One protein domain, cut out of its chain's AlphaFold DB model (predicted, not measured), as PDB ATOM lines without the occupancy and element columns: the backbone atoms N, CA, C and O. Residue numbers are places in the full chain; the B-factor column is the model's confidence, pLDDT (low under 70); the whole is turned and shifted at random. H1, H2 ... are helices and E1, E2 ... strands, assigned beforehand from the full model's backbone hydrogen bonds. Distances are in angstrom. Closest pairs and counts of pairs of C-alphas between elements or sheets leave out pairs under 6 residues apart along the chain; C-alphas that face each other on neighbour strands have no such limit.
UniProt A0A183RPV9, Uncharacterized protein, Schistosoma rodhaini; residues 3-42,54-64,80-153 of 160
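What this domain is: This is residues 3 to 42, 54 to 64 and 80 to 153 of the 160 residues of an uncharacterized protein of Schistosoma rodhaini (UniProt A0A183RPV9). A long, two-stranded antiparallel ribbon, E1 and E4, has the long helix H1 running alongside it and the short helix H5 packed on E4. Beyond one end of the ribbon lie H2 and a small second ribbon, E2 and E3, while H3 touches H1 and H4 lies near H3 and H5; residues 98 to 106, of which 98 belongs to H3, stick out. The printed part has 125 residues, with five named helices and four named strands in the order E1 H1 H2 E2 E3 H3 H4 H5 E4, in the mixed class of helices and strands. It is compact, with a radius of gyration of the C-alphas of 15.8 A, yet elongated, spanning 54 by 34 by 27 A.

Where its parts are: E1, residues 3 to 16, begins at C-alpha 3 (38.163, 18.151, 22.400), bends by 113 degrees at residue 13 and measures 29.4 A. E4, residues 141 to 152, measures 32.0 A and ends at C-alpha 152 (44.291, 17.614, 22.313). H1, residues 21 to 39, measures 27.1 A from C-alpha 21 (38.760, 43.090, 26.816). The shorter elements are H2, residues 55 to 58, 5.5 A; E2, residues 61 to 64, 9.2 A; E3, residues 82 to 85, 10.2 A; H3, residues 92 to 98, 10.5 A; H4, residues 108 to 115, 10.5 A; and H5, residues 120 to 125, 8.5 A.

How they stand to each other: E1 and E4 are antiparallel neighbours at 160 degrees, with N 6 and O 148 2.8 A apart and N 146 and O 8 2.8 A apart. Residues 87 to 88 pair antiparallel with residues 151 to 152 of E4. H1 and E1 are near each other, and the closest C-alphas of H1 and E4, those of Ser 31 and Leu 150, are 7.6 A apart. The closest C-alphas of H5 and E4, those of Phe 125 and Tyr 148, are 5.0 A apart. H1 touches H3 with residues 25 to 29 alone, at a steep tilt of 56 degrees, opposite ways; the closest C-alphas, those of Leu 28 and Leu 94, are 6.6 A apart. H4 is close to H5 but not clearly touching, with the C-alphas of Lys 113 and Leu 120 closest at 6.2 A. H1 only just touches H2, with 3 pairs of C-alphas within 8 A, the closest being those of His 39 and Phe 55 at 6.0 A. E2 and E3 are antiparallel neighbours at 136 degrees, with N 62 and O 84 2.8 A apart. Every O i to N i+4 pair is within hydrogen-bond range in H1, H4 and H5, and 2 of 3 are in H3; H2 is too short for such a pair.

The domain as a whole: The two C-alphas farthest apart, those of Thr 14 and Leu 80, are 54.3 A apart. Residues 43 to 53 and 65 to 79 are not printed; the C-alphas across these cuts are 4.6 A apart for 42 and 54, and 9.9 A for 64 and 80. The link from H5 to E4, 15 residues, is long. The mean pLDDT of the printed part is 78.7, and it is under 70 in residues 63 to 64, 80 to 83, 95 to 111 and 136 to 139.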
ATOM      1  N   GLN A   3      38.519  16.765  22.123       91.56
ATOM      2  CA  GLN A   3      38.163  18.151  22.400       91.56
ATOM      3  C   GLN A   3      37.521  18.265  23.779       91.56
ATOM      4  O   GLN A   3      36.505  17.629  24.049       91.56
ATOM      5  N   ILE A   4      38.105  19.101  24.634       92.12
ATOM      6  CA  ILE A   4      37.497  19.516  25.899       92.12
ATOM      7  C   ILE A   4      36.701  20.781  25.602       92.12
ATOM      8  O   ILE A   4      37.286  21.843  25.389       92.12
ATOM      9  N   VAL A   5      35.376  20.655  25.529       93.56
ATOM     10  CA  VAL A   5      34.473  21.771  25.226       93.56
ATOM     11  C   VAL A   5      34.091  22.487  26.518       93.56
ATOM     12  O   VAL A   5      33.483  21.900  27.410       93.56
ATOM     13  N   THR A   6      34.405  23.776  26.587       92.88
ATOM     14  CA  THR A   6      34.098  24.637  27.727       92.88
ATOM     15  C   THR A   6      32.979  25.600  27.363       92.88
ATOM     16  O   THR A   6      33.067  26.336  26.376       92.88
ATOM     17  N   HIS A   7      31.942  25.631  28.200       92.19
ATOM     18  CA  HIS A   7      30.855  26.601  28.122       92.19
ATOM     19  C   HIS A   7      30.920  27.549  29.322       92.19
ATOM     20  O   HIS A   7      30.614  27.164  30.448       92.19
ATOM     21  N   SER A   8      31.274  28.807  29.077       88.88
ATOM     22  CA  SER A   8      31.335  29.849  30.104       88.88
ATOM     23  C   SER A   8      30.152  30.798  29.964       88.88
ATOM     24  O   SER A   8      29.952  31.413  28.916       88.88
ATOM     25  N   LYS A   9      29.369  30.963  31.031       89.12
ATOM     26  CA  LYS A   9      28.291  31.957  31.077       89.12
ATOM     27  C   LYS A   9      28.821  33.291  31.585       89.12
ATOM     28  O   LYS A   9      29.293  33.392  32.711       89.12
ATOM     29  N   ILE A  10      28.700  34.326  30.764       85.75
ATOM     30  CA  ILE A  10      28.995  35.707  31.135       85.75
ATOM     31  C   ILE A  10      27.677  36.393  31.472       85.75
ATOM     32  O   ILE A  10      26.784  36.481  30.624       85.75
ATOM     33  N   ILE A  11      27.582  36.913  32.693       86.12
ATOM     34  CA  ILE A  11      26.435  37.689  33.163       86.12
ATOM     35  C   ILE A  11      26.902  39.118  33.419       86.12
ATOM     36  O   ILE A  11      27.801  39.360  34.223       86.12
ATOM     37  N   THR A  12      26.289  40.083  32.741       81.31
ATOM     38  CA  THR A  12      26.597  41.504  32.912       81.31
ATOM     39  C   THR A  12      25.475  42.218  33.664       81.31
ATOM     40  O   THR A  12      24.303  41.846  33.590       81.31
ATOM     41  N   LYS A  13      25.816  43.278  34.411       83.94
ATOM     42  CA  LYS A  13      24.812  44.105  35.110       83.94
ATOM     43  C   LYS A  13      23.863  44.798  34.125       83.94
ATOM     44  O   LYS A  13      22.665  44.866  34.377       83.94
ATOM     45  N   THR A  14      24.398  45.268  33.000       81.19
ATOM     46  CA  THR A  14      23.657  45.905  31.904       81.19
ATOM     47  C   THR A  14      23.865  45.132  30.599       81.19
ATOM     48  O   THR A  14      24.940  44.548  30.423       81.19
ATOM     49  N   PRO A  15      22.882  45.098  29.677       81.75
ATOM     50  CA  PRO A  15      23.050  44.440  28.384       81.75
ATOM     51  C   PRO A  15      24.211  45.071  27.616       81.75
ATOM     52  O   PRO A  15      24.251  46.288  27.437       81.75
ATOM     53  N   LYS A  16      25.156  44.250  27.153       80.12
ATOM     54  CA  LYS A  16      26.286  44.716  26.341       80.12
ATOM     55  C   LYS A  16      26.283  44.018  24.993       80.12
ATOM     56  O   LYS A  16      26.092  42.810  24.905       80.12
ATOM     57  N   CYS A  17      26.517  44.791  23.941       79.25
ATOM     58  CA  CYS A  17      26.623  44.271  22.577       79.25
ATOM     59  C   CYS A  17      28.024  43.702  22.299       79.25
ATOM     60  O   CYS A  17      28.197  42.851  21.428       79.25
ATOM     61  N   HIS A  18      29.022  44.137  23.074       77.88
ATOM     62  CA  HIS A  18      30.413  43.713  22.960       77.88
ATOM     63  C   HIS A  18      30.924  43.154  24.286       77.88
ATOM     64  O   HIS A  18      30.562  43.633  25.362       77.88
ATOM     65  N   ILE A  19      31.787  42.144  24.192       80.69
ATOM     66  CA  ILE A  19      32.512  41.604  25.343       80.69
ATOM     67  C   ILE A  19      33.692  42.528  25.635       80.69
ATOM     68  O   ILE A  19      34.376  42.975  24.711       80.69
ATOM     69  N   SER A  20      33.905  42.852  26.912       82.06
ATOM     70  CA  SER A  20      35.040  43.678  27.317       82.06
ATOM     71  C   SER A  20      36.348  42.916  27.144       82.06
ATOM     72  O   SER A  20      36.404  41.691  27.243       82.06
ATOM     73  N   HIS A  21      37.425  43.665  26.918       83.00
ATOM     74  CA  HIS A  21      38.760  43.090  26.816       83.00
ATOM     75  C   HIS A  21      39.121  42.247  28.050       83.00
ATOM     76  O   HIS A  21      39.598  41.130  27.901       83.00
ATOM     77  N   GLU A  22      38.796  42.741  29.244       84.75
ATOM     78  CA  GLU A  22      38.991  42.044  30.521       84.75
ATOM     79  C   GLU A  22      38.323  40.663  30.555       84.75
ATOM     80  O   GLU A  22      38.946  39.679  30.939       84.75
ATOM     81  N   THR A  23      37.078  40.550  30.080       84.25
ATOM     82  CA  THR A  23      36.387  39.257  30.031       84.25
ATOM     83  C   THR A  23      37.035  38.301  29.035       84.25
ATOM     84  O   THR A  23      37.097  37.104  29.299       84.25
ATOM     85  N   ILE A  24      37.548  38.805  27.904       84.69
ATOM     86  CA  ILE A  24      38.322  37.977  26.971       84.69
ATOM     87  C   ILE A  24      39.585  37.471  27.667       84.69
ATOM     88  O   ILE A  24      39.819  36.272  27.652       84.69
ATOM     89  N   VAL A  25      40.358  38.347  28.314       85.94
ATOM     90  CA  VAL A  25      41.581  37.959  29.039       85.94
ATOM     91  C   VAL A  25      41.282  36.888  30.087       85.94
ATOM     92  O   VAL A  25      41.961  35.866  30.099       85.94
ATOM     93  N   HIS A  26      40.221  37.062  30.876       87.44
ATOM     94  CA  HIS A  26      39.799  36.073  31.869       87.44
ATOM     95  C   HIS A  26      39.470  34.710  31.241       87.44
ATOM     96  O   HIS A  26      39.872  33.674  31.757       87.44
ATOM     97  N   LEU A  27      38.776  34.681  30.099       88.75
ATOM     98  CA  LEU A  27      38.499  33.429  29.383       88.75
ATOM     99  C   LEU A  27      39.775  32.749  28.885       88.75
ATOM    100  O   LEU A  27      39.881  31.525  28.937       88.75
ATOM    101  N   LEU A  28      40.741  33.528  28.394       88.62
ATOM    102  CA  LEU A  28      42.017  32.972  27.964       88.62
ATOM    103  C   LEU A  28      42.829  32.444  29.158       88.62
ATOM    104  O   LEU A  28      43.509  31.433  29.015       88.62
ATOM    105  N   GLN A  29      42.744  33.092  30.326       89.62
ATOM    106  CA  GLN A  29      43.377  32.623  31.564       89.62
ATOM    107  C   GLN A  29      42.757  31.306  32.033       89.62
ATOM    108  O   GLN A  29      43.489  30.355  32.273       89.62
ATOM    109  N   GLN A  30      41.424  31.200  32.031       90.81
ATOM    110  CA  GLN A  30      40.727  29.935  32.298       90.81
ATOM    111  C   GLN A  30      41.149  28.833  31.323       90.81
ATOM    112  O   GLN A  30      41.392  27.698  31.721       90.81
ATOM    113  N   SER A  31      41.281  29.163  30.036       91.38
ATOM    114  CA  SER A  31      41.821  28.221  29.056       91.38
ATOM    115  C   SER A  31      43.250  27.797  29.401       91.38
ATOM    116  O   SER A  31      43.599  26.651  29.141       91.38
ATOM    117  N   ASN A  32      44.078  28.695  29.943       89.12
ATOM    118  CA  ASN A  32      45.448  28.380  30.334       89.12
ATOM    119  C   ASN A  32      45.488  27.449  31.549       89.12
ATOM    120  O   ASN A  32      46.254  26.500  31.561       89.12
ATOM    121  N   GLU A  33      44.627  27.673  32.538       91.25
ATOM    122  CA  GLU A  33      44.507  26.792  33.704       91.25
ATOM    123  C   GLU A  33      44.167  25.355  33.290       91.25
ATOM    124  O   GLU A  33      44.771  24.411  33.788       91.25
ATOM    125  N   ILE A  34      43.255  25.171  32.327       92.00
ATOM    126  CA  ILE A  34      42.920  23.832  31.816       92.00
ATOM    127  C   ILE A  34      44.110  23.218  31.064       92.00
ATOM    128  O   ILE A  34      44.372  22.029  31.218       92.00
ATOM    129  N   VAL A  35      44.848  24.015  30.281       89.62
ATOM    130  CA  VAL A  35      46.089  23.578  29.615       89.62
ATOM    131  C   VAL A  35      47.105  23.051  30.637       89.62
ATOM    132  O   VAL A  35      47.616  21.946  30.468       89.62
ATOM    133  N   GLU A  36      47.344  23.790  31.721       89.69
ATOM    134  CA  GLU A  36      48.251  23.367  32.794       89.69
ATOM    135  C   GLU A  36      47.771  22.079  33.475       89.69
ATOM    136  O   GLU A  36      48.563  21.166  33.703       89.69
ATOM    137  N   LEU A  37      46.466  21.958  33.741       92.31
ATOM    138  CA  LEU A  37      45.885  20.737  34.308       92.31
ATOM    139  C   LEU A  37      46.061  19.524  33.387       92.31
ATOM    140  O   LEU A  37      46.296  18.420  33.875       92.31
ATOM    141  N   VAL A  38      45.967  19.713  32.068       91.44
ATOM    142  CA  VAL A  38      46.224  18.648  31.089       91.44
ATOM    143  C   VAL A  38      47.693  18.229  31.117       91.44
ATOM    144  O   VAL A  38      47.968  17.033  31.128       91.44
ATOM    145  N   HIS A  39      48.636  19.170  31.189       86.88
ATOM    146  CA  HIS A  39      50.061  18.833  31.305       86.88
ATOM    147  C   HIS A  39      50.411  18.152  32.633       86.88
ATOM    148  O   HIS A  39      51.280  17.287  32.678       86.88
ATOM    149  N   GLN A  40      49.707  18.490  33.713       89.12
ATOM    150  CA  GLN A  40      49.878  17.860  35.026       89.12
ATOM    151  C   GLN A  40      49.134  16.522  35.157       89.12
ATOM    152  O   GLN A  40      49.251  15.850  36.186       89.12
ATOM    153  N   PHE A  41      48.358  16.122  34.145       88.69
ATOM    154  CA  PHE A  41      47.588  14.889  34.185       88.69
ATOM    155  C   PHE A  41      48.500  13.665  34.318       88.69
ATOM    156  O   PHE A  41      49.440  13.466  33.545       88.69
ATOM    157  N   LYS A  42      48.150  12.792  35.265       88.69
ATOM    158  CA  LYS A  42      48.768  11.485  35.455       88.69
ATOM    159  C   LYS A  42      47.695  10.454  35.788       88.69
ATOM    160  O   LYS A  42      47.016  10.569  36.807       88.69
ATOM    161  N   THR A  54      51.180   9.792  31.595       88.38
ATOM    162  CA  THR A  54      51.041  11.250  31.519       88.38
ATOM    163  C   THR A  54      50.496  11.667  30.157       88.38
ATOM    164  O   THR A  54      50.449  10.865  29.222       88.38
ATOM    165  N   PHE A  55      50.076  12.926  30.020       87.19
ATOM    166  CA  PHE A  55      49.675  13.448  28.711       87.19
ATOM    167  C   PHE A  55      50.825  13.404  27.690       87.19
ATOM    168  O   PHE A  55      50.603  13.038  26.534       87.19
ATOM    169  N   ASP A  56      52.052  13.686  28.130       85.62
ATOM    170  CA  ASP A  56      53.242  13.730  27.274       85.62
ATOM    171  C   ASP A  56      53.599  12.361  26.665       85.62
ATOM    172  O   ASP A  56      54.175  12.290  25.573       85.62
ATOM    173  N   ASP A  57      53.183  11.270  27.319       84.88
ATOM    174  CA  ASP A  57      53.374   9.896  26.840       84.88
ATOM    175  C   ASP A  57      52.441   9.531  25.670       84.88
ATOM    176  O   ASP A  57      52.761   8.656  24.860       84.88
ATOM    177  N   ILE A  58      51.269  10.175  25.584       85.81
ATOM    178  CA  ILE A  58      50.199   9.831  24.626       85.81
ATOM    179  C   ILE A  58      49.952  10.891  23.566       85.81
ATOM    180  O   ILE A  58      49.277  10.615  22.569       85.81
ATOM    181  N   CYS A  59      50.446  12.107  23.764       87.62
ATOM    182  CA  CYS A  59      50.202  13.204  22.849       87.62
ATOM    183  C   CYS A  59      50.933  13.015  21.508       87.62
ATOM    184  O   CYS A  59      51.946  12.322  21.387       87.62
ATOM    185  N   PHE A  60      50.412  13.653  20.465       85.94
ATOM    186  CA  PHE A  60      51.115  13.784  19.199       85.94
ATOM    187  C   PHE A  60      52.221  14.820  19.365       85.94
ATOM    188  O   PHE A  60      51.951  16.006  19.550       85.94
ATOM    189  N   GLN A  61      53.463  14.357  19.316       82.44
ATOM    190  CA  GLN A  61      54.639  15.186  19.512       82.44
ATOM    191  C   GLN A  61      55.022  15.909  18.216       82.44
ATOM    192  O   GLN A  61      55.199  15.284  17.169       82.44
ATOM    193  N   VAL A  62      55.152  17.231  18.290       74.75
ATOM    194  CA  VAL A  62      55.622  18.092  17.201       74.75
ATOM    195  C   VAL A  62      57.003  18.628  17.521       74.75
ATOM    196  O   VAL A  62      57.317  18.963  18.660       74.75
ATOM    197  N   GLU A  63      57.838  18.688  16.492       67.50
ATOM    198  CA  GLU A  63      59.203  19.172  16.605       67.50
ATOM    199  C   GLU A  63      59.227  20.687  16.853       67.50
ATOM    200  O   GLU A  63      58.862  21.481  15.982       67.50
ATOM    201  N   ASP A  64      59.714  21.099  18.019       55.84
ATOM    202  CA  ASP A  64      60.034  22.487  18.332       55.84
ATOM    203  C   ASP A  64      61.481  22.777  17.916       55.84
ATOM    204  O   ASP A  64      62.380  22.983  18.729       55.84
ATOM    205  N   LEU A  80      69.150  17.620  20.409       47.03
ATOM    206  CA  LEU A  80      67.979  16.812  20.090       47.03
ATOM    207  C   LEU A  80      66.777  17.756  19.934       47.03
ATOM    208  O   LEU A  80      66.651  18.699  20.719       47.03
ATOM    209  N   PRO A  81      65.902  17.541  18.940       49.16
ATOM    210  CA  PRO A  81      64.701  18.344  18.814       49.16
ATOM    211  C   PRO A  81      63.892  18.266  20.107       49.16
ATOM    212  O   PRO A  81      63.552  17.177  20.570       49.16
ATOM    213  N   THR A  82      63.600  19.419  20.707       55.84
ATOM    214  CA  THR A  82      62.607  19.503  21.775       55.84
ATOM    215  C   THR A  82      61.263  19.199  21.143       55.84
ATOM    216  O   THR A  82      60.798  19.940  20.286       55.84
ATOM    217  N   PHE A  83      60.662  18.065  21.482       63.91
ATOM    218  CA  PHE A  83      59.335  17.718  20.992       63.91
ATOM    219  C   PHE A  83      58.295  18.119  22.036       63.91
ATOM    220  O   PHE A  83      58.392  17.703  23.188       63.91
ATOM    221  N   GLY A  84      57.313  18.927  21.640       75.94
ATOM    222  CA  GLY A  84      56.184  19.319  22.488       75.94
ATOM    223  C   GLY A  84      54.888  18.641  22.047       75.94
ATOM    224  O   GLY A  84      54.743  18.261  20.885       75.94
ATOM    225  N   CYS A  85      53.919  18.504  22.948       83.12
ATOM    226  CA  CYS A  85      52.593  18.007  22.591       83.12
ATOM    227  C   CYS A  85      51.828  19.004  21.717       83.12
ATOM    228  O   CYS A  85      51.676  20.173  22.074       83.12
ATOM    229  N   LEU A  86      51.273  18.535  20.598       85.00
ATOM    230  CA  LEU A  86      50.379  19.343  19.782       85.00
ATOM    231  C   LEU A  86      49.037  19.525  20.496       85.00
ATOM    232  O   LEU A  86      48.215  18.609  20.594       85.00
ATOM    233  N   MET A  87      48.807  20.754  20.937       86.88
ATOM    234  CA  MET A  87      47.562  21.207  21.533       86.88
ATOM    235  C   MET A  87      47.160  22.547  20.926       86.88
ATOM    236  O   MET A  87      48.009  23.376  20.600       86.88
ATOM    237  N   LEU A  88      45.857  22.761  20.775       88.25
ATOM    238  CA  LEU A  88      45.295  24.036  20.347       88.25
ATOM    239  C   LEU A  88      44.355  24.534  21.435       88.25
ATOM    240  O   LEU A  88      43.413  23.837  21.814       88.25
ATOM    241  N   ALA A  89      44.621  25.735  21.930       90.31
ATOM    242  CA  ALA A  89      43.822  26.357  22.969       90.31
ATOM    243  C   ALA A  89      43.753  27.875  22.755       90.31
ATOM    244  O   ALA A  89      44.726  28.476  22.278       90.31
ATOM    245  N   PRO A  90      42.650  28.533  23.160       90.44
ATOM    246  CA  PRO A  90      42.554  29.988  23.123       90.44
ATOM    247  C   PRO A  90      43.685  30.696  23.873       90.44
ATOM    248  O   PRO A  90      44.121  31.765  23.441       90.44
ATOM    249  N   SER A  91      44.178  30.109  24.970       87.50
ATOM    250  CA  SER A  91      45.251  30.669  25.805       87.50
ATOM    251  C   SER A  91      46.525  31.013  25.035       87.50
ATOM    252  O   SER A  91      47.256  31.907  25.452       87.50
ATOM    253  N   PHE A  92      46.764  30.424  23.861       82.50
ATOM    254  CA  PHE A  92      47.919  30.769  23.024       82.50
ATOM    255  C   PHE A  92      47.874  32.221  22.521       82.50
ATOM    256  O   PHE A  92      48.909  32.798  22.192       82.50
ATOM    257  N   LEU A  93      46.698  32.858  22.535       79.94
ATOM    258  CA  LEU A  93      46.544  34.290  22.276       79.94
ATOM    259  C   LEU A  93      47.011  35.179  23.447       79.94
ATOM    260  O   LEU A  93      47.229  36.371  23.235       79.94
ATOM    261  N   LEU A  94      47.159  34.651  24.674       71.12
ATOM    262  CA  LEU A  94      47.727  35.403  25.807       71.12
ATOM    263  C   LEU A  94      49.222  35.623  25.643       71.12
ATOM    264  O   LEU A  94      49.709  36.699  25.972       71.12
ATOM    265  N   VAL A  95      49.932  34.620  25.131       60.03
ATOM    266  CA  VAL A  95      51.389  34.670  24.953       60.03
ATOM    267  C   VAL A  95      51.779  35.818  24.014       60.03
ATOM    268  O   VAL A  95      52.732  36.543  24.288       60.03
ATOM    269  N   ASP A  96      50.972  36.058  22.976       56.19
ATOM    270  CA  ASP A  96      51.117  37.187  22.045       56.19
ATOM    271  C   ASP A  96      50.734  38.543  22.682       56.19
ATOM    272  O   ASP A  96      51.295  39.587  22.358       56.19
ATOM    273  N   ARG A  97      49.796  38.548  23.641       50.78
ATOM    274  CA  ARG A  97      49.304  39.759  24.331       50.78
ATOM    275  C   ARG A  97      50.185  40.222  25.491       50.78
ATOM    276  O   ARG A  97      50.229  41.418  25.757       50.78
ATOM    277  N   LEU A  98      50.818  39.293  26.207       48.78
ATOM    278  CA  LEU A  98      51.616  39.575  27.405       48.78
ATOM    279  C   LEU A  98      53.086  39.879  27.082       48.78
ATOM    280  O   LEU A  98      53.830  40.259  27.979       48.78
ATOM    281  N   GLY A  99      53.518  39.733  25.821       43.59
ATOM    282  CA  GLY A  99      54.872  40.096  25.384       43.59
ATOM    283  C   GLY A  99      55.995  39.273  26.028       43.59
ATOM    284  O   GLY A  99      57.156  39.663  25.948       43.59
ATOM    285  N   VAL A 100      55.668  38.142  26.665       42.75
ATOM    286  CA  VAL A 100      56.608  37.353  27.485       42.75
ATOM    287  C   VAL A 100      57.620  36.576  26.633       42.75
ATOM    288  O   VAL A 100      58.633  36.118  27.150       42.75
ATOM    289  N   ILE A 101      57.424  36.486  25.316       42.12
ATOM    290  CA  ILE A 101      58.396  35.864  24.412       42.12
ATOM    291  C   ILE A 101      58.984  36.930  23.478       42.12
ATOM    292  O   ILE A 101      58.669  36.994  22.294       42.12
ATOM    293  N   GLN A 102      59.892  37.751  24.019       36.06
ATOM    294  CA  GLN A 102      60.970  38.401  23.255       36.06
ATOM    295  C   GLN A 102      62.043  37.363  22.867       36.06
ATOM    296  O   GLN A 102      63.230  37.545  23.118       36.06
ATOM    297  N   SER A 103      61.640  36.230  22.295       37.91
ATOM    298  CA  SER A 103      62.591  35.332  21.644       37.91
ATOM    299  C   SER A 103      62.607  35.694  20.169       37.91
ATOM    300  O   SER A 103      61.548  35.822  19.555       37.91
ATOM    301  N   HIS A 104      63.795  35.846  19.587       39.00
ATOM    302  CA  HIS A 104      64.038  36.057  18.153       39.00
ATOM    303  C   HIS A 104      63.593  34.867  17.273       39.00
ATOM    304  O   HIS A 104      64.101  34.667  16.173       39.00
ATOM    305  N   GLN A 105      62.652  34.058  17.752       45.81
ATOM    306  CA  GLN A 105      62.195  32.838  17.122       45.81
ATOM    307  C   GLN A 105      60.686  32.885  16.912       45.81
ATOM    308  O   GLN A 105      59.952  33.368  17.779       45.81
ATOM    309  N   PRO A 106      60.198  32.398  15.758       49.59
ATOM    310  CA  PRO A 106      58.779  32.419  15.458       49.59
ATOM    311  C   PRO A 106      58.051  31.581  16.503       49.59
ATOM    312  O   PRO A 106      58.261  30.367  16.585       49.59
ATOM    313  N   SER A 107      57.199  32.245  17.287       60.59
ATOM    314  CA  SER A 107      56.351  31.608  18.292       60.59
ATOM    315  C   SER A 107      55.572  30.443  17.673       60.59
ATOM    316  O   SER A 107      55.256  30.462  16.479       60.59
ATOM    317  N   VAL A 108      55.211  29.438  18.475       61.88
ATOM    318  CA  VAL A 108      54.351  28.317  18.043       61.88
ATOM    319  C   VAL A 108      53.108  28.832  17.298       61.88
ATOM    320  O   VAL A 108      52.755  28.313  16.243       61.88
ATOM    321  N   LEU A 109      52.527  29.945  17.759       65.50
ATOM    322  CA  LEU A 109      51.431  30.657  17.092       65.50
ATOM    323  C   LEU A 109      51.778  31.106  15.659       65.50
ATOM    324  O   LEU A 109      50.962  30.960  14.752       65.50
ATOM    325  N   SER A 110      52.977  31.647  15.444       66.19
ATOM    326  CA  SER A 110      53.447  32.106  14.131       66.19
ATOM    327  C   SER A 110      53.604  30.941  13.158       66.19
ATOM    328  O   SER A 110      53.210  31.044  11.998       66.19
ATOM    329  N   ARG A 111      54.108  29.799  13.640       67.81
ATOM    330  CA  ARG A 111      54.218  28.568  12.843       67.81
ATOM    331  C   ARG A 111      52.847  27.987  12.512       67.81
ATOM    332  O   ARG A 111      52.593  27.660  11.359       67.81
ATOM    333  N   ILE A 112      51.938  27.946  13.488       70.12
ATOM    334  CA  ILE A 112      50.544  27.535  13.271       70.12
ATOM    335  C   ILE A 112      49.878  28.457  12.248       70.12
ATOM    336  O   ILE A 112      49.209  27.975  11.344       70.12
ATOM    337  N   LYS A 113      50.092  29.774  12.332       72.06
ATOM    338  CA  LYS A 113      49.551  30.740  11.368       72.06
ATOM    339  C   LYS A 113      50.060  30.498   9.945       72.06
ATOM    340  O   LYS A 113      49.287  30.664   9.009       72.06
ATOM    341  N   LEU A 114      51.331  30.128   9.783       71.06
ATOM    342  CA  LEU A 114      51.916  29.800   8.480       71.06
ATOM    343  C   LEU A 114      51.400  28.464   7.927       71.06
ATOM    344  O   LEU A 114      51.218  28.338   6.719       71.06
ATOM    345  N   ALA A 115      51.157  27.480   8.796       70.19
ATOM    346  CA  ALA A 115      50.681  26.153   8.409       70.19
ATOM    347  C   ALA A 115      49.149  26.064   8.254       70.19
ATOM    348  O   ALA A 115      48.644  25.155   7.595       70.19
ATOM    349  N   ALA A 116      48.392  26.974   8.868       71.75
ATOM    350  CA  ALA A 116      46.936  26.950   8.847       71.75
ATOM    351  C   ALA A 116      46.394  27.383   7.476       71.75
ATOM    352  O   ALA A 116      46.547  28.525   7.056       71.75
ATOM    353  N   SER A 117      45.650  26.493   6.819       72.56
ATOM    354  CA  SER A 117      44.893  26.785   5.593       72.56
ATOM    355  C   SER A 117      43.543  27.481   5.853       72.56
ATOM    356  O   SER A 117      42.716  27.601   4.949       72.56
ATOM    357  N   GLY A 118      43.301  27.947   7.084       74.94
ATOM    358  CA  GLY A 118      42.021  28.490   7.537       74.94
ATOM    359  C   GLY A 118      42.159  29.602   8.577       74.94
ATOM    360  O   GLY A 118      43.247  30.102   8.857       74.94
ATOM    361  N   ASN A 119      41.032  30.017   9.158       84.25
ATOM    362  CA  ASN A 119      41.022  31.062  10.177       84.25
ATOM    363  C   ASN A 119      41.697  30.566  11.466       84.25
ATOM    364  O   ASN A 119      41.185  29.675  12.144       84.25
ATOM    365  N   LEU A 120      42.817  31.194  11.827       84.12
ATOM    366  CA  LEU A 120      43.580  30.884  13.037       84.12
ATOM    367  C   LEU A 120      42.726  30.937  14.313       84.12
ATOM    368  O   LEU A 120      42.914  30.115  15.204       84.12
ATOM    369  N   LEU A 121      41.773  31.871  14.409       85.81
ATOM    370  CA  LEU A 121      40.884  31.949  15.571       85.81
ATOM    371  C   LEU A 121      39.955  30.741  15.646       85.81
ATOM    372  O   LEU A 121      39.729  30.237  16.738       85.81
ATOM    373  N   ASP A 122      39.454  30.262  14.509       89.75
ATOM    374  CA  ASP A 122      38.576  29.090  14.479       89.75
ATOM    375  C   ASP A 122      39.346  27.840  14.924       89.75
ATOM    376  O   ASP A 122      38.832  27.022  15.685       89.75
ATOM    377  N   LEU A 123      40.612  27.741  14.503       88.94
ATOM    378  CA  LEU A 123      41.521  26.663  14.881       88.94
ATOM    379  C   LEU A 123      41.842  26.679  16.384       88.94
ATOM    380  O   LEU A 123      41.705  25.655  17.047       88.94
ATOM    381  N   LEU A 124      42.232  27.833  16.934       88.50
ATOM    382  CA  LEU A 124      42.590  27.964  18.353       88.50
ATOM    383  C   LEU A 124      41.389  27.804  19.286       88.50
ATOM    384  O   LEU A 124      41.548  27.324  20.402       88.50
ATOM    385  N   PHE A 125      40.196  28.205  18.842       90.88
ATOM    386  CA  PHE A 125      38.967  28.039  19.614       90.88
ATOM    387  C   PHE A 125      38.313  26.672  19.425       90.88
ATOM    388  O   PHE A 125      37.352  26.382  20.135       90.88
ATOM    389  N   GLY A 126      38.763  25.865  18.459       90.00
ATOM    390  CA  GLY A 126      38.129  24.596  18.086       90.00
ATOM    391  C   GLY A 126      36.680  24.735  17.594       90.00
ATOM    392  O   GLY A 126      35.979  23.737  17.459       90.00
ATOM    393  N   PHE A 127      36.228  25.963  17.335       90.25
ATOM    394  CA  PHE A 127      34.882  26.323  16.900       90.25
ATOM    395  C   PHE A 127      34.960  27.518  15.952       90.25
ATOM    396  O   PHE A 127      35.790  28.403  16.167       90.25
ATOM    397  N   PRO A 128      34.042  27.635  14.977       89.19
ATOM    398  CA  PRO A 128      33.932  28.845  14.177       89.19
ATOM    399  C   PRO A 128      33.792  30.087  15.068       89.19
ATOM    400  O   PRO A 128      32.891  30.176  15.900       89.19
ATOM    401  N   TRP A 129      34.624  31.106  14.863       85.62
ATOM    402  CA  TRP A 129      34.673  32.326  15.678       85.62
ATOM    403  C   TRP A 129      33.313  33.023  15.795       85.62
ATOM    404  O   TRP A 129      33.000  33.677  16.788       85.62
ATOM    405  N   LYS A 130      32.465  32.872  14.774       84.25
ATOM    406  CA  LYS A 130      31.103  33.417  14.763       84.25
ATOM    407  C   LYS A 130      30.183  32.740  15.788       84.25
ATOM    408  O   LYS A 130      29.289  33.416  16.297       84.25
ATOM    409  N   THR A 131      30.411  31.465  16.109       85.06
ATOM    410  CA  THR A 131      29.580  30.638  17.003       85.06
ATOM    411  C   THR A 131      30.117  30.549  18.429       85.06
ATOM    412  O   THR A 131      29.367  30.170  19.320       85.06
ATOM    413  N   THR A 132      31.364  30.958  18.687       86.31
ATOM    414  CA  THR A 132      31.975  30.930  20.033       86.31
ATOM    415  C   THR A 132      31.279  31.830  21.046       86.31
ATOM    416  O   THR A 132      31.589  31.789  22.229       86.31
ATOM    417  N   GLY A 133      30.386  32.718  20.607       83.62
ATOM    418  CA  GLY A 133      29.873  33.761  21.479       83.62
ATOM    419  C   GLY A 133      30.939  34.805  21.830       83.62
ATOM    420  O   GLY A 133      30.750  35.525  22.795       83.62
ATOM    421  N   LEU A 134      32.019  34.950  21.052       81.81
ATOM    422  CA  LEU A 134      32.950  36.088  21.156       81.81
ATOM    423  C   LEU A 134      32.864  37.060  19.979       81.81
ATOM    424  O   LEU A 134      33.392  38.171  20.040       81.81
ATOM    425  N   SER A 135      32.170  36.673  18.906       74.50
ATOM    426  CA  SER A 135      32.057  37.506  17.712       74.50
ATOM    427  C   SER A 135      31.337  38.833  17.985       74.50
ATOM    428  O   SER A 135      30.450  38.928  18.842       74.50
ATOM    429  N   LYS A 136      31.709  39.858  17.203       66.50
ATOM    430  CA  LYS A 136      31.142  41.218  17.253       66.50
ATOM    431  C   LYS A 136      29.657  41.284  16.864       66.50
ATOM    432  O   LYS A 136      29.038  42.317  17.080       66.50
ATOM    433  N   LEU A 137      29.097  40.206  16.310       61.62
ATOM    434  CA  LEU A 137      27.706  40.117  15.842       61.62
ATOM    435  C   LEU A 137      26.712  39.746  16.956       61.62
ATOM    436  O   LEU A 137      25.566  39.395  16.680       61.62
ATOM    437  N   SER A 138      27.122  39.795  18.223       59.28
ATOM    438  CA  SER A 138      26.220  39.519  19.336       59.28
ATOM    439  C   SER A 138      25.107  40.539  19.463       59.28
ATOM    440  O   SER A 138      25.350  41.737  19.586       59.28
ATOM    441  N   ARG A 139      23.883  40.024  19.590       66.62
ATOM    442  CA  ARG A 139      22.769  40.777  20.163       66.62
ATOM    443  C   ARG A 139      23.135  41.215  21.581       66.62
ATOM    444  O   ARG A 139      23.727  40.442  22.335       66.62
ATOM    445  N   CYS A 140      22.785  42.449  21.927       77.19
ATOM    446  CA  CYS A 140      23.001  42.980  23.265       77.19
ATOM    447  C   CYS A 140      22.176  42.138  24.246       77.19
ATOM    448  O   CYS A 140      20.949  42.145  24.198       77.19
ATOM    449  N   SER A 141      22.859  41.370  25.089       78.81
ATOM    450  CA  SER A 141      22.231  40.466  26.047       78.81
ATOM    451  C   SER A 141      22.841  40.675  27.421       78.81
ATOM    452  O   SER A 141      23.986  41.114  27.550       78.81
ATOM    453  N   ARG A 142      22.046  40.384  28.448       80.94
ATOM    454  CA  ARG A 142      22.487  40.378  29.843       80.94
ATOM    455  C   ARG A 142      23.226  39.087  30.202       80.94
ATOM    456  O   ARG A 142      24.112  39.108  31.049       80.94
ATOM    457  N   GLU A 143      22.868  37.988  29.544       86.50
ATOM    458  CA  GLU A 143      23.506  36.678  29.689       86.50
ATOM    459  C   GLU A 143      23.990  36.203  28.319       86.50
ATOM    460  O   GLU A 143      23.264  36.275  27.320       86.50
ATOM    461  N   ARG A 144      25.233  35.730  28.257       85.38
ATOM    462  CA  ARG A 144      25.831  35.188  27.040       85.38
ATOM    463  C   ARG A 144      26.631  33.943  27.370       85.38
ATOM    464  O   ARG A 144      27.425  33.955  28.302       85.38
ATOM    465  N   THR A 145      26.462  32.903  26.566       88.94
ATOM    466  CA  THR A 145      27.316  31.716  26.646       88.94
ATOM    467  C   THR A 145      28.467  31.878  25.664       88.94
ATOM    468  O   THR A 145      28.246  32.113  24.475       88.94
ATOM    469  N   VAL A 146      29.686  31.778  26.177       90.25
ATOM    470  CA  VAL A 146      30.910  31.650  25.395       90.25
ATOM    471  C   VAL A 146      31.279  30.184  25.340       90.25
ATOM    472  O   VAL A 146      31.277  29.509  26.363       90.25
ATOM    473  N   THR A 147      31.569  29.696  24.144       92.31
ATOM    474  CA  THR A 147      31.945  28.306  23.906       92.31
ATOM    475  C   THR A 147      33.269  28.260  23.170       92.31
ATOM    476  O   THR A 147      33.456  28.963  22.176       92.31
ATOM    477  N   TYR A 148      34.177  27.431  23.663       93.44
ATOM    478  CA  TYR A 148      35.443  27.121  23.017       93.44
ATOM    479  C   TYR A 148      35.839  25.681  23.338       93.44
ATOM    480  O   TYR A 148      35.297  25.081  24.264       93.44
ATOM    481  N   ALA A 149      36.769  25.126  22.573       94.12
ATOM    482  CA  ALA A 149      37.347  23.820  22.825       94.12
ATOM    483  C   ALA A 149      38.864  23.912  22.949       94.12
ATOM    484  O   ALA A 149      39.518  24.603  22.167       94.12
ATOM    485  N   LEU A 150      39.415  23.160  23.898       93.25
ATOM    486  CA  LEU A 150      40.821  22.786  23.884       93.25
ATOM    487  C   LEU A 150      40.947  21.506  23.069       93.25
ATOM    488  O   LEU A 150      40.296  20.506  23.376       93.25
ATOM    489  N   THR A 151      41.762  21.539  22.021       92.56
ATOM    490  CA  THR A 151      41.959  20.395  21.132       92.56
ATOM    491  C   THR A 151      43.274  19.713  21.472       92.56
ATOM    492  O   THR A 151      44.346  20.273  21.248       92.56
ATOM    493  N   LEU A 152      43.174  18.494  21.998       91.38
ATOM    494  CA  LEU A 152      44.291  17.614  22.313       91.38
ATOM    495  C   LEU A 152      44.508  16.646  21.149       91.38
ATOM    496  O   LEU A 152      43.582  15.946  20.710       91.38
ATOM    497  N   VAL A 153      45.733  16.584  20.640       89.00
ATOM    498  CA  VAL A 153      46.099  15.642  19.581       89.00
ATOM    499  C   VAL A 153      46.929  14.526  20.201       89.00
ATOM    500  O   VAL A 153      47.920  14.788  20.869       89.00
TER     501      VAL A 153